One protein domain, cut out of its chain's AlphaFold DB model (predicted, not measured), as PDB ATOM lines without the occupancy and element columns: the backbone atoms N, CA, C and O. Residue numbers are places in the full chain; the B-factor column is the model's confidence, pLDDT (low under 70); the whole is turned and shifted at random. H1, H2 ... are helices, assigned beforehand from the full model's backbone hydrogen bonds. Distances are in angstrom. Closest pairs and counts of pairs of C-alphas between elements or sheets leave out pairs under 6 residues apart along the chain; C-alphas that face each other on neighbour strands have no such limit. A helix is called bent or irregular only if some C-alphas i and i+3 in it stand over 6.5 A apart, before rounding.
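This is residues 3 to 91 of the 115 residues of the protein "Citrate synthase" of Nitrososphaeria archaeon (UniProt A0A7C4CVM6). Three helices, H1, H2 and H3, make a small up-and-down bundle, each running against the one before it, and from the end of H3 the long helix H4 leads away, sticking out as an arm with residues 73 to 91. H1 and H3 lie side by side, while H2 meets them near its first residues and runs on past them. The printed part has 89 residues, four named helices in the order H1, H2, H3, H4 and no named strand: all helix. It is loose, with a radius of gyration of the C-alphas of 16.4 A, and flat, spanning 49 by 36 by 20 A.

Find C-alpha 3 at (-73.320, -48.352, 148.987); from there H1 runs to residue 18, 22.1 A away. H2, residues 20 to 44, covers 34.2 A, with a kink of 42 degrees near residue 37. H3 holds residues 50 to 61. H4, residues 65 to 89, covers 37.7 A, kinks by 40 degrees near residue 78 and ends at C-alpha 89, (-70.185, -33.586, 123.317). H4 is irregular, with C-alphas 66 and 69 7.2 A apart; H2 and H3 are only just so, with C-alphas 39 and 42, and 52 and 55, 6.6 A apart.

Start at the hub, H3. It touches H1, closest at C-alphas 50 and 4, 4.0 A, at a shallow tilt of 23 degrees, the same way. H2 and H3, a hairpin, touch through residues 22 to 29 of H2 alone, closest at C-alphas 22 and 60, 5.8 A. H1 and H2, also a hairpin, come closest at C-alphas 15 and 23, 4.7 A. H4 touches H3 with residues 65 to 68 alone, closest at C-alphas 68 and 58, 7.1 A, at a steep tilt of 52 degrees; it is apart from H1 and H2. O i to N i+4 pairs are within hydrogen-bond range in 11 of 12 for H1, 18 of 21 for H2, 6 of 8 for H3 and 17 of 21 for H4.

Look from C-alpha 20 to C-alpha 90, the two farthest apart, 52.4 A. The three links are tight, and the printed part has no cut. No printed residue is under 70 in pLDDT.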
ATOM      1  N   ARG A   3     -73.370 -47.020 149.608       96.25
ATOM      2  CA  ARG A   3     -73.320 -48.352 148.987       96.25
ATOM      3  C   ARG A   3     -72.833 -49.410 149.972       96.25
ATOM      4  O   ARG A   3     -73.309 -50.537 149.925       96.25
ATOM      5  N   ALA A   4     -71.938 -49.039 150.893       94.69
ATOM      6  CA  ALA A   4     -71.456 -49.928 151.951       94.69
ATOM      7  C   ALA A   4     -72.606 -50.424 152.835       94.69
ATOM      8  O   ALA A   4     -72.677 -51.610 153.135       94.69
ATOM      9  N   LYS A   5     -73.560 -49.543 153.171       93.12
ATOM     10  CA  LYS A   5     -74.754 -49.906 153.951       93.12
ATOM     11  C   LYS A   5     -75.598 -50.976 153.252       93.12
ATOM     12  O   LYS A   5     -76.054 -51.910 153.901       93.12
ATOM     13  N   ILE A   6     -75.777 -50.854 151.936       96.12
ATOM     14  CA  ILE A   6     -76.514 -51.832 151.122       96.12
ATOM     15  C   ILE A   6     -75.740 -53.154 151.051       96.12
ATOM     16  O   ILE A   6     -76.296 -54.224 151.283       96.12
ATOM     17  N   PHE A   7     -74.439 -53.086 150.768       96.75
ATOM     18  CA  PHE A   7     -73.598 -54.274 150.653       96.75
ATOM     19  C   PHE A   7     -73.413 -55.020 151.975       96.75
ATOM     20  O   PHE A   7     -73.297 -56.239 151.947       96.75
ATOM     21  N   ARG A   8     -73.442 -54.332 153.122       96.50
ATOM     22  CA  ARG A   8     -73.428 -54.965 154.447       96.50
ATOM     23  C   ARG A   8     -74.616 -55.905 154.641       96.50
ATOM     24  O   ARG A   8     -74.445 -57.001 155.168       96.50
ATOM     25  N   GLU A   9     -75.798 -55.496 154.186       96.69
ATOM     26  CA  GLU A   9     -77.010 -56.310 154.280       96.69
ATOM     27  C   GLU A   9     -76.919 -57.552 153.381       96.69
ATOM     28  O   GLU A   9     -77.168 -58.669 153.835       96.69
ATOM     29  N   TYR A  10     -76.454 -57.400 152.137       97.12
ATOM     30  CA  TYR A  10     -76.210 -58.551 151.260       97.12
ATOM     31  C   TYR A  10     -75.106 -59.474 151.781       97.12
ATOM     32  O   TYR A  10     -75.246 -60.695 151.710       97.12
ATOM     33  N   ALA A  11     -74.027 -58.909 152.330       97.25
ATOM     34  CA  ALA A  11     -72.936 -59.672 152.920       97.25
ATOM     35  C   ALA A  11     -73.458 -60.549 154.059       97.25
ATOM     36  O   ALA A  11     -73.158 -61.738 154.075       97.25
ATOM     37  N   LYS A  12     -74.297 -59.994 154.944       97.69
ATOM     38  CA  LYS A  12     -74.959 -60.751 156.012       97.69
ATOM     39  C   LYS A  12     -75.794 -61.898 155.447       97.69
ATOM     40  O   LYS A  12     -75.534 -63.058 155.755       97.69
ATOM     41  N   GLN A  13     -76.757 -61.582 154.580       97.81
ATOM     42  CA  GLN A  13     -77.709 -62.566 154.059       97.81
ATOM     43  C   GLN A  13     -77.019 -63.712 153.310       97.81
ATOM     44  O   GLN A  13     -77.375 -64.879 153.484       97.81
ATOM     45  N   PHE A  14     -76.035 -63.408 152.462       97.69
ATOM     46  CA  PHE A  14     -75.353 -64.431 151.672       97.69
ATOM     47  C   PHE A  14     -74.331 -65.220 152.487       97.69
ATOM     48  O   PHE A  14     -74.209 -66.429 152.282       97.69
ATOM     49  N   ALA A  15     -73.646 -64.582 153.439       97.38
ATOM     50  CA  ALA A  15     -72.740 -65.277 154.345       97.38
ATOM     51  C   ALA A  15     -73.491 -66.259 155.256       97.38
ATOM     52  O   ALA A  15     -73.037 -67.389 155.434       97.38
ATOM     53  N   GLU A  16     -74.656 -65.864 155.781       96.75
ATOM     54  CA  GLU A  16     -75.524 -66.735 156.584       96.75
ATOM     55  C   GLU A  16     -76.026 -67.937 155.777       96.75
ATOM     56  O   GLU A  16     -75.951 -69.067 156.257       96.75
ATOM     57  N   ARG A  17     -76.470 -67.715 154.531       96.69
ATOM     58  CA  ARG A  17     -76.938 -68.794 153.642       96.69
ATOM     59  C   ARG A  17     -75.829 -69.763 153.239       96.69
ATOM     60  O   ARG A  17     -76.076 -70.961 153.167       96.69
ATOM     61  N   ARG A  18     -74.621 -69.264 152.952       96.06
ATOM     62  CA  ARG A  18     -73.482 -70.113 152.567       96.06
ATOM     63  C   ARG A  18     -72.873 -70.852 153.756       96.06
ATOM     64  O   ARG A  18     -72.402 -71.976 153.596       96.06
ATOM     65  N   GLY A  19     -72.840 -70.218 154.926       95.50
ATOM     66  CA  GLY A  19     -72.195 -70.756 156.118       95.50
ATOM     67  C   GLY A  19     -70.667 -70.868 155.999       95.50
ATOM     68  O   GLY A  19     -70.019 -70.238 155.155       95.50
ATOM     69  N   GLY A  20     -70.077 -71.664 156.894       96.25
ATOM     70  CA  GLY A  20     -68.635 -71.925 156.935       96.25
ATOM     71  C   GLY A  20     -67.794 -70.646 156.993       96.25
ATOM     72  O   GLY A  20     -68.117 -69.704 157.714       96.25
ATOM     73  N   LYS A  21     -66.727 -70.599 156.183       95.94
ATOM     74  CA  LYS A  21     -65.804 -69.452 156.120       95.94
ATOM     75  C   LYS A  21     -66.493 -68.132 155.772       95.94
ATOM     76  O   LYS A  21     -66.055 -67.096 156.251       95.94
ATOM     77  N   ALA A  22     -67.566 -68.152 154.978       96.38
ATOM     78  CA  ALA A  22     -68.268 -66.926 154.603       96.38
ATOM     79  C   ALA A  22     -68.917 -66.257 155.819       96.38
ATOM     80  O   ALA A  22     -68.762 -65.052 156.011       96.38
ATOM     81  N   LYS A  23     -69.559 -67.055 156.684       97.19
ATOM     82  CA  LYS A  23     -70.109 -66.586 157.961       97.19
ATOM     83  C   LYS A  23     -69.011 -66.025 158.866       97.19
ATOM     84  O   LYS A  23     -69.153 -64.918 159.374       97.19
ATOM     85  N   THR A  24     -67.888 -66.736 158.986       97.62
ATOM     86  CA  THR A  24     -66.731 -66.268 159.766       97.62
ATOM     87  C   THR A  24     -66.184 -64.937 159.241       97.62
ATOM     88  O   THR A  24     -65.893 -64.043 160.029       97.62
ATOM     89  N   TYR A  25     -66.076 -64.759 157.921       97.38
ATOM     90  CA  TYR A  25     -65.625 -63.493 157.336       97.38
ATOM     91  C   TYR A  25     -66.583 -62.341 157.625       97.38
ATOM     92  O   TYR A  25     -66.124 -61.248 157.949       97.38
ATOM     93  N   TYR A  26     -67.893 -62.582 157.566       97.94
ATOM     94  CA  TYR A  26     -68.885 -61.582 157.954       97.94
ATOM     95  C   TYR A  26     -68.758 -61.181 159.430       97.94
ATOM     96  O   TYR A  26     -68.729 -59.991 159.733       97.94
ATOM     97  N   GLU A  27     -68.632 -62.147 160.342       97.75
ATOM     98  CA  GLU A  27     -68.492 -61.885 161.782       97.75
ATOM     99  C   GLU A  27     -67.230 -61.067 162.093       97.75
ATOM    100  O   GLU A  27     -67.300 -60.070 162.819       97.75
ATOM    101  N   ILE A  28     -66.096 -61.433 161.484       97.75
ATOM    102  CA  ILE A  28     -64.832 -60.692 161.605       97.75
ATOM    103  C   ILE A  28     -64.999 -59.265 161.079       97.75
ATOM    104  O   ILE A  28     -64.659 -58.309 161.775       97.75
ATOM    105  N   ALA A  29     -65.540 -59.105 159.869       97.31
ATOM    106  CA  ALA A  29     -65.706 -57.794 159.254       97.31
ATOM    107  C   ALA A  29     -66.681 -56.904 160.033       97.31
ATOM    108  O   ALA A  29     -66.427 -55.709 160.181       97.31
ATOM    109  N   ASN A  30     -67.753 -57.470 160.589       96.69
ATOM    110  CA  ASN A  30     -68.687 -56.732 161.433       96.69
ATOM    111  C   ASN A  30     -68.013 -56.252 162.723       96.69
ATOM    112  O   ASN A  30     -68.148 -55.085 163.084       96.69
ATOM    113  N   LYS A  31     -67.233 -57.116 163.385       96.62
ATOM    114  CA  LYS A  31     -66.518 -56.724 164.605       96.62
ATOM    115  C   LYS A  31     -65.454 -55.663 164.335       96.62
ATOM    116  O   LYS A  31     -65.300 -54.730 165.121       96.62
ATOM    117  N   LEU A  32     -64.734 -55.789 163.223       96.19
ATOM    118  CA  LEU A  32     -63.745 -54.800 162.815       96.19
ATOM    119  C   LEU A  32     -64.404 -53.465 162.429       96.19
ATOM    120  O   LEU A  32     -63.870 -52.420 162.787       96.19
ATOM    121  N   GLU A  33     -65.582 -53.471 161.795       95.12
ATOM    122  CA  GLU A  33     -66.328 -52.236 161.516       95.12
ATOM    123  C   GLU A  33     -66.710 -51.511 162.816       95.12
ATOM    124  O   GLU A  33     -66.482 -50.312 162.912       95.12
ATOM    125  N   GLU A  34     -67.203 -52.210 163.846       94.00
ATOM    126  CA  GLU A  34     -67.507 -51.599 165.156       94.00
ATOM    127  C   GLU A  34     -66.288 -50.887 165.771       94.00
ATOM    128  O   GLU A  34     -66.392 -49.771 166.289       94.00
ATOM    129  N   LEU A  35     -65.109 -51.510 165.680       93.62
ATOM    130  CA  LEU A  35     -63.857 -50.918 166.156       93.62
ATOM    131  C   LEU A  35     -63.447 -49.702 165.317       93.62
ATOM    132  O   LEU A  35     -63.061 -48.675 165.869       93.62
ATOM    133  N   VAL A  36     -63.568 -49.780 163.991       93.06
ATOM    134  CA  VAL A  36     -63.270 -48.656 163.088       93.06
ATOM    135  C   VAL A  36     -64.212 -47.482 163.346       93.06
ATOM    136  O   VAL A  36     -63.761 -46.338 163.375       93.06
ATOM    137  N   MET A  37     -65.500 -47.745 163.578       90.19
ATOM    138  CA  MET A  37     -66.480 -46.698 163.864       90.19
ATOM    139  C   MET A  37     -66.111 -45.923 165.133       90.19
ATOM    140  O   MET A  37     -66.055 -44.697 165.097       90.19
ATOM    141  N   THR A  38     -65.767 -46.635 166.208       90.94
ATOM    142  CA  THR A  38     -65.420 -46.021 167.502       90.94
ATOM    143  C   THR A  38     -64.036 -45.366 167.521       90.94
ATOM    144  O   THR A  38     -63.855 -44.331 168.149       90.94
ATOM    145  N   GLN A  39     -63.035 -45.934 166.838       91.94
ATOM    146  CA  GLN A  39     -61.653 -45.439 166.928       91.94
ATOM    147  C   GLN A  39     -61.267 -44.447 165.827       91.94
ATOM    148  O   GLN A  39     -60.427 -43.575 166.060       91.94
ATOM    149  N   LEU A  40     -61.832 -44.578 164.622       91.50
ATOM    150  CA  LEU A  40     -61.371 -43.862 163.424       91.50
ATOM    151  C   LEU A  40     -62.457 -43.017 162.758       91.50
ATOM    152  O   LEU A  40     -62.152 -41.928 162.274       91.50
ATOM    153  N   CYS A  41     -63.704 -43.483 162.711       88.62
ATOM    154  CA  CYS A  41     -64.781 -42.733 162.058       88.62
ATOM    155  C   CYS A  41     -65.114 -41.474 162.874       88.62
ATOM    156  O   CYS A  41     -65.158 -40.385 162.312       88.62
ATOM    157  N   GLU A  42     -65.211 -41.580 164.202       88.31
ATOM    158  CA  GLU A  42     -65.471 -40.425 165.077       88.31
ATOM    159  C   GLU A  42     -64.310 -39.418 165.133       88.31
ATOM    160  O   GLU A  42     -64.539 -38.214 165.213       88.31
ATOM    161  N   THR A  43     -63.059 -39.885 165.058       91.00
ATOM    162  CA  THR A  43     -61.872 -39.031 165.255       91.00
ATOM    163  C   THR A  43     -61.273 -38.498 163.955       91.00
ATOM    164  O   THR A  43     -60.745 -37.388 163.921       91.00
ATOM    165  N   LYS A  44     -61.317 -39.296 162.883       91.56
ATOM    166  CA  LYS A  44     -60.645 -39.034 161.599       91.56
ATOM    167  C   LYS A  44     -61.593 -39.079 160.401       91.56
ATOM    168  O   LYS A  44     -61.128 -38.926 159.274       91.56
ATOM    169  N   ASN A  45     -62.893 -39.295 160.616       90.81
ATOM    170  CA  ASN A  45     -63.892 -39.439 159.554       90.81
ATOM    171  C   ASN A  45     -63.556 -40.565 158.550       90.81
ATOM    172  O   ASN A  45     -63.863 -40.479 157.360       90.81
ATOM    173  N   ILE A  46     -62.893 -41.625 159.029       92.19
ATOM    174  CA  ILE A  46     -62.559 -42.818 158.243       92.19
ATOM    175  C   ILE A  46     -63.574 -43.908 158.580       92.19
ATOM    176  O   ILE A  46     -63.541 -44.484 159.665       92.19
ATOM    177  N   CYS A  47     -64.459 -44.201 157.635       92.38
ATOM    178  CA  CYS A  47     -65.522 -45.192 157.790       92.38
ATOM    179  C   CYS A  47     -65.472 -46.191 156.619       92.38
ATOM    180  O   CYS A  47     -64.830 -45.937 155.594       92.38
ATOM    181  N   THR A  48     -66.140 -47.336 156.753       94.50
ATOM    182  CA  THR A  48     -66.115 -48.394 155.732       94.50
ATOM    183  C   THR A  48     -66.721 -47.928 154.402       94.50
ATOM    184  O   THR A  48     -67.690 -47.158 154.335       94.50
ATOM    185  N   ASN A  49     -66.112 -48.388 153.311       95.56
ATOM    186  CA  ASN A  49     -66.572 -48.148 151.948       95.56
ATOM    187  C   ASN A  49     -67.221 -49.414 151.363       95.56
ATOM    188  O   ASN A  49     -67.331 -50.442 152.031       95.56
ATOM    189  N   VAL A  50     -67.702 -49.327 150.122       96.56
ATOM    190  CA  VAL A  50     -68.363 -50.457 149.449       96.56
ATOM    191  C   VAL A  50     -67.488 -51.712 149.355       96.56
ATOM    192  O   VAL A  50     -68.004 -52.819 149.511       96.56
ATOM    193  N   ASP A  51     -66.179 -51.552 149.155       96.69
ATOM    194  CA  ASP A  51     -65.263 -52.672 148.915       96.69
ATOM    195  C   ASP A  51     -65.002 -53.503 150.170       96.69
ATOM    196  O   ASP A  51     -64.762 -54.707 150.086       96.69
ATOM    197  N   TYR A  52     -65.156 -52.883 151.343       96.75
ATOM    198  CA  TYR A  52     -65.099 -53.574 152.627       96.75
ATOM    199  C   TYR A  52     -66.118 -54.724 152.717       96.75
ATOM    200  O   TYR A  52     -65.823 -55.788 153.258       96.75
ATOM    201  N   TRP A  53     -67.310 -54.530 152.143       97.75
ATOM    202  CA  TRP A  53     -68.400 -55.506 152.180       97.75
ATOM    203  C   TRP A  53     -68.534 -56.322 150.883       97.75
ATOM    204  O   TRP A  53     -68.966 -57.477 150.927       97.75
ATOM    205  N   SER A  54     -68.146 -55.768 149.727       97.00
ATOM    206  CA  SER A  54     -68.298 -56.427 148.419       97.00
ATOM    207  C   SER A  54     -67.505 -57.731 148.300       97.00
ATOM    208  O   SER A  54     -68.027 -58.710 147.766       97.00
ATOM    209  N   GLY A  55     -66.307 -57.805 148.886       96.25
ATOM    210  CA  GLY A  55     -65.497 -59.026 148.872       96.25
ATOM    211  C   GLY A  55     -66.179 -60.216 149.559       96.25
ATOM    212  O   GLY A  55     -66.088 -61.344 149.075       96.25
ATOM    213  N   ILE A  56     -66.919 -59.972 150.647       97.31
ATOM    214  CA  ILE A  56     -67.676 -61.015 151.364       97.31
ATOM    215  C   ILE A  56     -68.881 -61.458 150.540       97.31
ATOM    216  O   ILE A  56     -69.173 -62.653 150.480       97.31
ATOM    217  N   VAL A  57     -69.551 -60.521 149.865       97.62
ATOM    218  CA  VAL A  57     -70.636 -60.832 148.926       97.62
ATOM    219  C   VAL A  57     -70.125 -61.740 147.808       97.62
ATOM    220  O   VAL A  57     -70.681 -62.816 147.601       97.62
ATOM    221  N   TYR A  58     -69.034 -61.373 147.131       97.56
ATOM    222  CA  TYR A  58     -68.477 -62.167 146.033       97.56
ATOM    223  C   TYR A  58     -67.973 -63.536 146.491       97.56
ATOM    224  O   TYR A  58     -68.278 -64.548 145.852       97.56
ATOM    225  N   TYR A  59     -67.308 -63.594 147.648       97.12
ATOM    226  CA  TYR A  59     -66.910 -64.862 148.254       97.12
ATOM    227  C   TYR A  59     -68.130 -65.742 148.530       97.12
ATOM    228  O   TYR A  59     -68.128 -66.932 148.216       97.12
ATOM    229  N   SER A  60     -69.200 -65.152 149.069       97.12
ATOM    230  CA  SER A  60     -70.444 -65.859 149.373       97.12
ATOM    231  C   SER A  60     -71.152 -66.368 148.114       97.12
ATOM    232  O   SER A  60     -71.762 -67.434 148.140       97.12
ATOM    233  N   LEU A  61     -70.987 -65.688 146.982       96.69
ATOM    234  CA  LEU A  61     -71.486 -66.127 145.676       96.69
ATOM    235  C   LEU A  61     -70.584 -67.169 144.989       96.69
ATOM    236  O   LEU A  61     -70.974 -67.743 143.980       96.69
ATOM    237  N   GLY A  62     -69.402 -67.465 145.541       96.56
ATOM    238  CA  GLY A  62     -68.478 -68.466 144.993       96.56
ATOM    239  C   GLY A  62     -67.644 -67.952 143.831       96.56
ATOM    240  O   GLY A  62     -67.112 -68.742 143.059       96.56
ATOM    241  N   ILE A  63     -67.527 -66.635 143.724       97.25
ATOM    242  CA  ILE A  63     -66.747 -65.982 142.689       97.25
ATOM    243  C   ILE A  63     -65.265 -66.063 143.093       97.25
ATOM    244  O   ILE A  63     -64.934 -65.732 144.233       97.25
ATOM    245  N   PRO A  64     -64.365 -66.495 142.194       97.06
ATOM    246  CA  PRO A  64     -62.926 -66.433 142.425       97.06
ATOM    247  C   PRO A  64     -62.453 -65.010 142.748       97.06
ATOM    248  O   PRO A  64     -62.884 -64.052 142.106       97.06
ATOM    249  N   VAL A  65     -61.534 -64.878 143.710       94.81
ATOM    250  CA  VAL A  65     -60.999 -63.577 144.164       94.81
ATOM    251  C   VAL A  65     -60.377 -62.785 143.012       94.81
ATOM    252  O   VAL A  65     -60.580 -61.576 142.915       94.81
ATOM    253  N   ASP A  66     -59.719 -63.480 142.085       97.06
ATOM    254  CA  ASP A  66     -59.080 -62.879 140.910       97.06
ATOM    255  C   ASP A  66     -60.074 -62.143 139.992       97.06
ATOM    256  O   ASP A  66     -59.679 -61.277 139.214       97.06
ATOM    257  N   LEU A  67     -61.378 -62.435 140.100       97.88
ATOM    258  CA  LEU A  67     -62.431 -61.823 139.285       97.88
ATOM    259  C   LEU A  67     -63.135 -60.636 139.956       97.88
ATOM    260  O   LEU A  67     -64.004 -60.019 139.337       97.88
ATOM    261  N   TYR A  68     -62.789 -60.275 141.195       97.19
ATOM    262  CA  TYR A  68     -63.481 -59.193 141.911       97.19
ATOM    263  C   TYR A  68     -63.336 -57.850 141.184       97.19
ATOM    264  O   TYR A  68     -64.320 -57.139 140.970       97.19
ATOM    265  N   CYS A  69     -62.121 -57.531 140.728       96.69
ATOM    266  CA  CYS A  69     -61.863 -56.319 139.952       96.69
ATOM    267  C   CYS A  69     -62.558 -56.364 138.580       96.69
ATOM    268  O   CYS A  69     -63.090 -55.359 138.109       96.69
ATOM    269  N   THR A  70     -62.639 -57.543 137.959       97.69
ATOM    270  CA  THR A  70     -63.333 -57.729 136.679       97.69
ATOM    271  C   THR A  70     -64.831 -57.454 136.801       97.69
ATOM    272  O   THR A  70     -65.399 -56.784 135.942       97.69
ATOM    273  N   LEU A  71     -65.476 -57.894 137.887       97.00
ATOM    274  CA  LEU A  71     -66.884 -57.576 138.155       97.00
ATOM    275  C   LEU A  71     -67.107 -56.082 138.373       97.00
ATOM    276  O   LEU A  71     -68.073 -55.518 137.855       97.00
ATOM    277  N   PHE A  72     -66.197 -55.430 139.097       97.00
ATOM    278  CA  PHE A  72     -66.212 -53.981 139.240       97.00
ATOM    279  C   PHE A  72     -66.122 -53.284 137.875       97.00
ATOM    280  O   PHE A  72     -66.926 -52.395 137.590       97.00
ATOM    281  N   ALA A  73     -65.187 -53.702 137.017       97.94
ATOM    282  CA  ALA A  73     -65.007 -53.134 135.684       97.94
ATOM    283  C   ALA A  73     -66.241 -53.358 134.796       97.94
ATOM    284  O   ALA A  73     -66.696 -52.426 134.133       97.94
ATOM    285  N   ALA A  74     -66.837 -54.552 134.841       97.94
ATOM    286  CA  ALA A  74     -68.066 -54.864 134.117       97.94
ATOM    287  C   ALA A  74     -69.213 -53.924 134.523       97.94
ATOM    288  O   ALA A  74     -69.840 -53.306 133.664       97.94
ATOM    289  N   ALA A  75     -69.433 -53.734 135.829       97.12
ATOM    290  CA  ALA A  75     -70.443 -52.801 136.326       97.12
ATOM    291  C   ALA A  75     -70.113 -51.335 135.985       97.12
ATOM    292  O   ALA A  75     -71.011 -50.548 135.691       97.12
ATOM    293  N   ARG A  76     -68.831 -50.945 136.019       98.00
ATOM    294  CA  ARG A  76     -68.404 -49.557 135.788       98.00
ATOM    295  C   ARG A  76     -68.356 -49.162 134.313       98.00
ATOM    296  O   ARG A  76     -68.456 -47.972 134.026       98.00
ATOM    297  N   THR A  77     -68.276 -50.127 133.398       98.50
ATOM    298  CA  THR A  77     -68.192 -49.885 131.949       98.50
ATOM    299  C   THR A  77     -69.303 -48.965 131.450       98.50
ATOM    300  O   THR A  77     -69.030 -48.059 130.671       98.50
ATOM    301  N   ILE A  78     -70.529 -49.106 131.963       98.38
ATOM    302  CA  ILE A  78     -71.634 -48.219 131.576       98.38
ATOM    303  C   ILE A  78     -71.377 -46.754 131.967       98.38
ATOM    304  O   ILE A  78     -71.629 -45.852 131.174       98.38
ATOM    305  N   GLY A  79     -70.815 -46.516 133.155       98.31
ATOM    306  CA  GLY A  79     -70.469 -45.178 133.630       98.31
ATOM    307  C   GLY A  79     -69.277 -44.588 132.881       98.31
ATOM    308  O   GLY A  79     -69.298 -43.411 132.539       98.31
ATOM    309  N   TRP A  80     -68.262 -45.404 132.569       98.56
ATOM    310  CA  TRP A  80     -67.144 -44.972 131.725       98.56
ATOM    311  C   TRP A  80     -67.624 -44.552 130.338       98.56
ATOM    312  O   TRP A  80     -67.295 -43.457 129.893       98.56
ATOM    313  N   SER A  81     -68.453 -45.371 129.688       98.44
ATOM    314  CA  SER A  81     -69.022 -45.045 128.380       98.44
ATOM    315  C   SER A  81     -69.880 -43.781 128.424       98.44
ATOM    316  O   SER A  81     -69.745 -42.933 127.547       98.44
ATOM    317  N   ALA A  82     -70.713 -43.612 129.456       98.50
ATOM    318  CA  ALA A  82     -71.526 -42.408 129.624       98.50
ATOM    319  C   ALA A  82     -70.662 -41.142 129.749       98.50
ATOM    320  O   ALA A  82     -70.893 -40.181 129.020       98.50
ATOM    321  N   HIS A  83     -69.625 -41.162 130.592       98.06
ATOM    322  CA  HIS A  83     -68.712 -40.023 130.736       98.06
ATOM    323  C   HIS A  83     -67.895 -39.745 129.473       98.06
ATOM    324  O   HIS A  83     -67.621 -38.587 129.172       98.06
ATOM    325  N   ILE A  84     -67.517 -40.774 128.709       98.06
ATOM    326  CA  ILE A  84     -66.847 -40.585 127.414       98.06
ATOM    327  C   ILE A  84     -67.774 -39.847 126.441       98.06
ATOM    328  O   ILE A  84     -67.343 -38.897 125.795       98.06
ATOM    329  N   LEU A  85     -69.042 -40.255 126.348       98.12
ATOM    330  CA  LEU A  85     -70.018 -39.604 125.471       98.12
ATOM    331  C   LEU A  85     -70.299 -38.158 125.900       98.12
ATOM    332  O   LEU A  85     -70.302 -37.267 125.056       98.12
ATOM    333  N   GLU A  86     -70.477 -37.928 127.203       98.00
ATOM    334  CA  GLU A  86     -70.637 -36.593 127.793       98.00
ATOM    335  C   GLU A  86     -69.442 -35.692 127.461       98.00
ATOM    336  O   GLU A  86     -69.609 -34.571 126.991       98.00
ATOM    337  N   TYR A  87     -68.227 -36.212 127.619       98.19
ATOM    338  CA  TYR A  87     -67.008 -35.470 127.337       98.19
ATOM    339  C   TYR A  87     -66.827 -35.157 125.844       98.19
ATOM    340  O   TYR A  87     -66.379 -34.068 125.495       98.19
ATOM    341  N   ILE A  88     -67.189 -36.080 124.947       97.38
ATOM    342  CA  ILE A  88     -67.077 -35.867 123.495       97.38
ATOM    343  C   ILE A  88     -68.068 -34.799 123.002       97.38
ATOM    344  O   ILE A  88     -67.763 -34.108 122.029       97.38
ATOM    345  N   ALA A  89     -69.215 -34.622 123.670       97.62
ATOM    346  CA  ALA A  89     -70.185 -33.586 123.317       97.62
ATOM    347  C   ALA A  89     -69.609 -32.160 123.452       97.62
ATOM    348  O   ALA A  89     -69.906 -31.304 122.621       97.62
ATOM    349  N   GLU A  90     -68.730 -31.928 124.434       95.56
ATOM    350  CA  GLU A  90     -68.011 -30.661 124.653       95.56
ATOM    351  C   GLU A  90     -66.490 -30.890 124.728       95.56
ATOM    352  O   GLU A  90     -65.801 -30.543 125.690       95.56
ATOM    353  N   ASN A  91     -65.949 -31.530 123.691       94.88
ATOM    354  CA  ASN A  91     -64.598 -32.087 123.718       94.88
ATOM    355  C   ASN A  91     -63.476 -31.037 123.854       94.88
ATOM    356  O   ASN A  91     -63.393 -30.077 123.084       94.88
TER     357      ASN A  91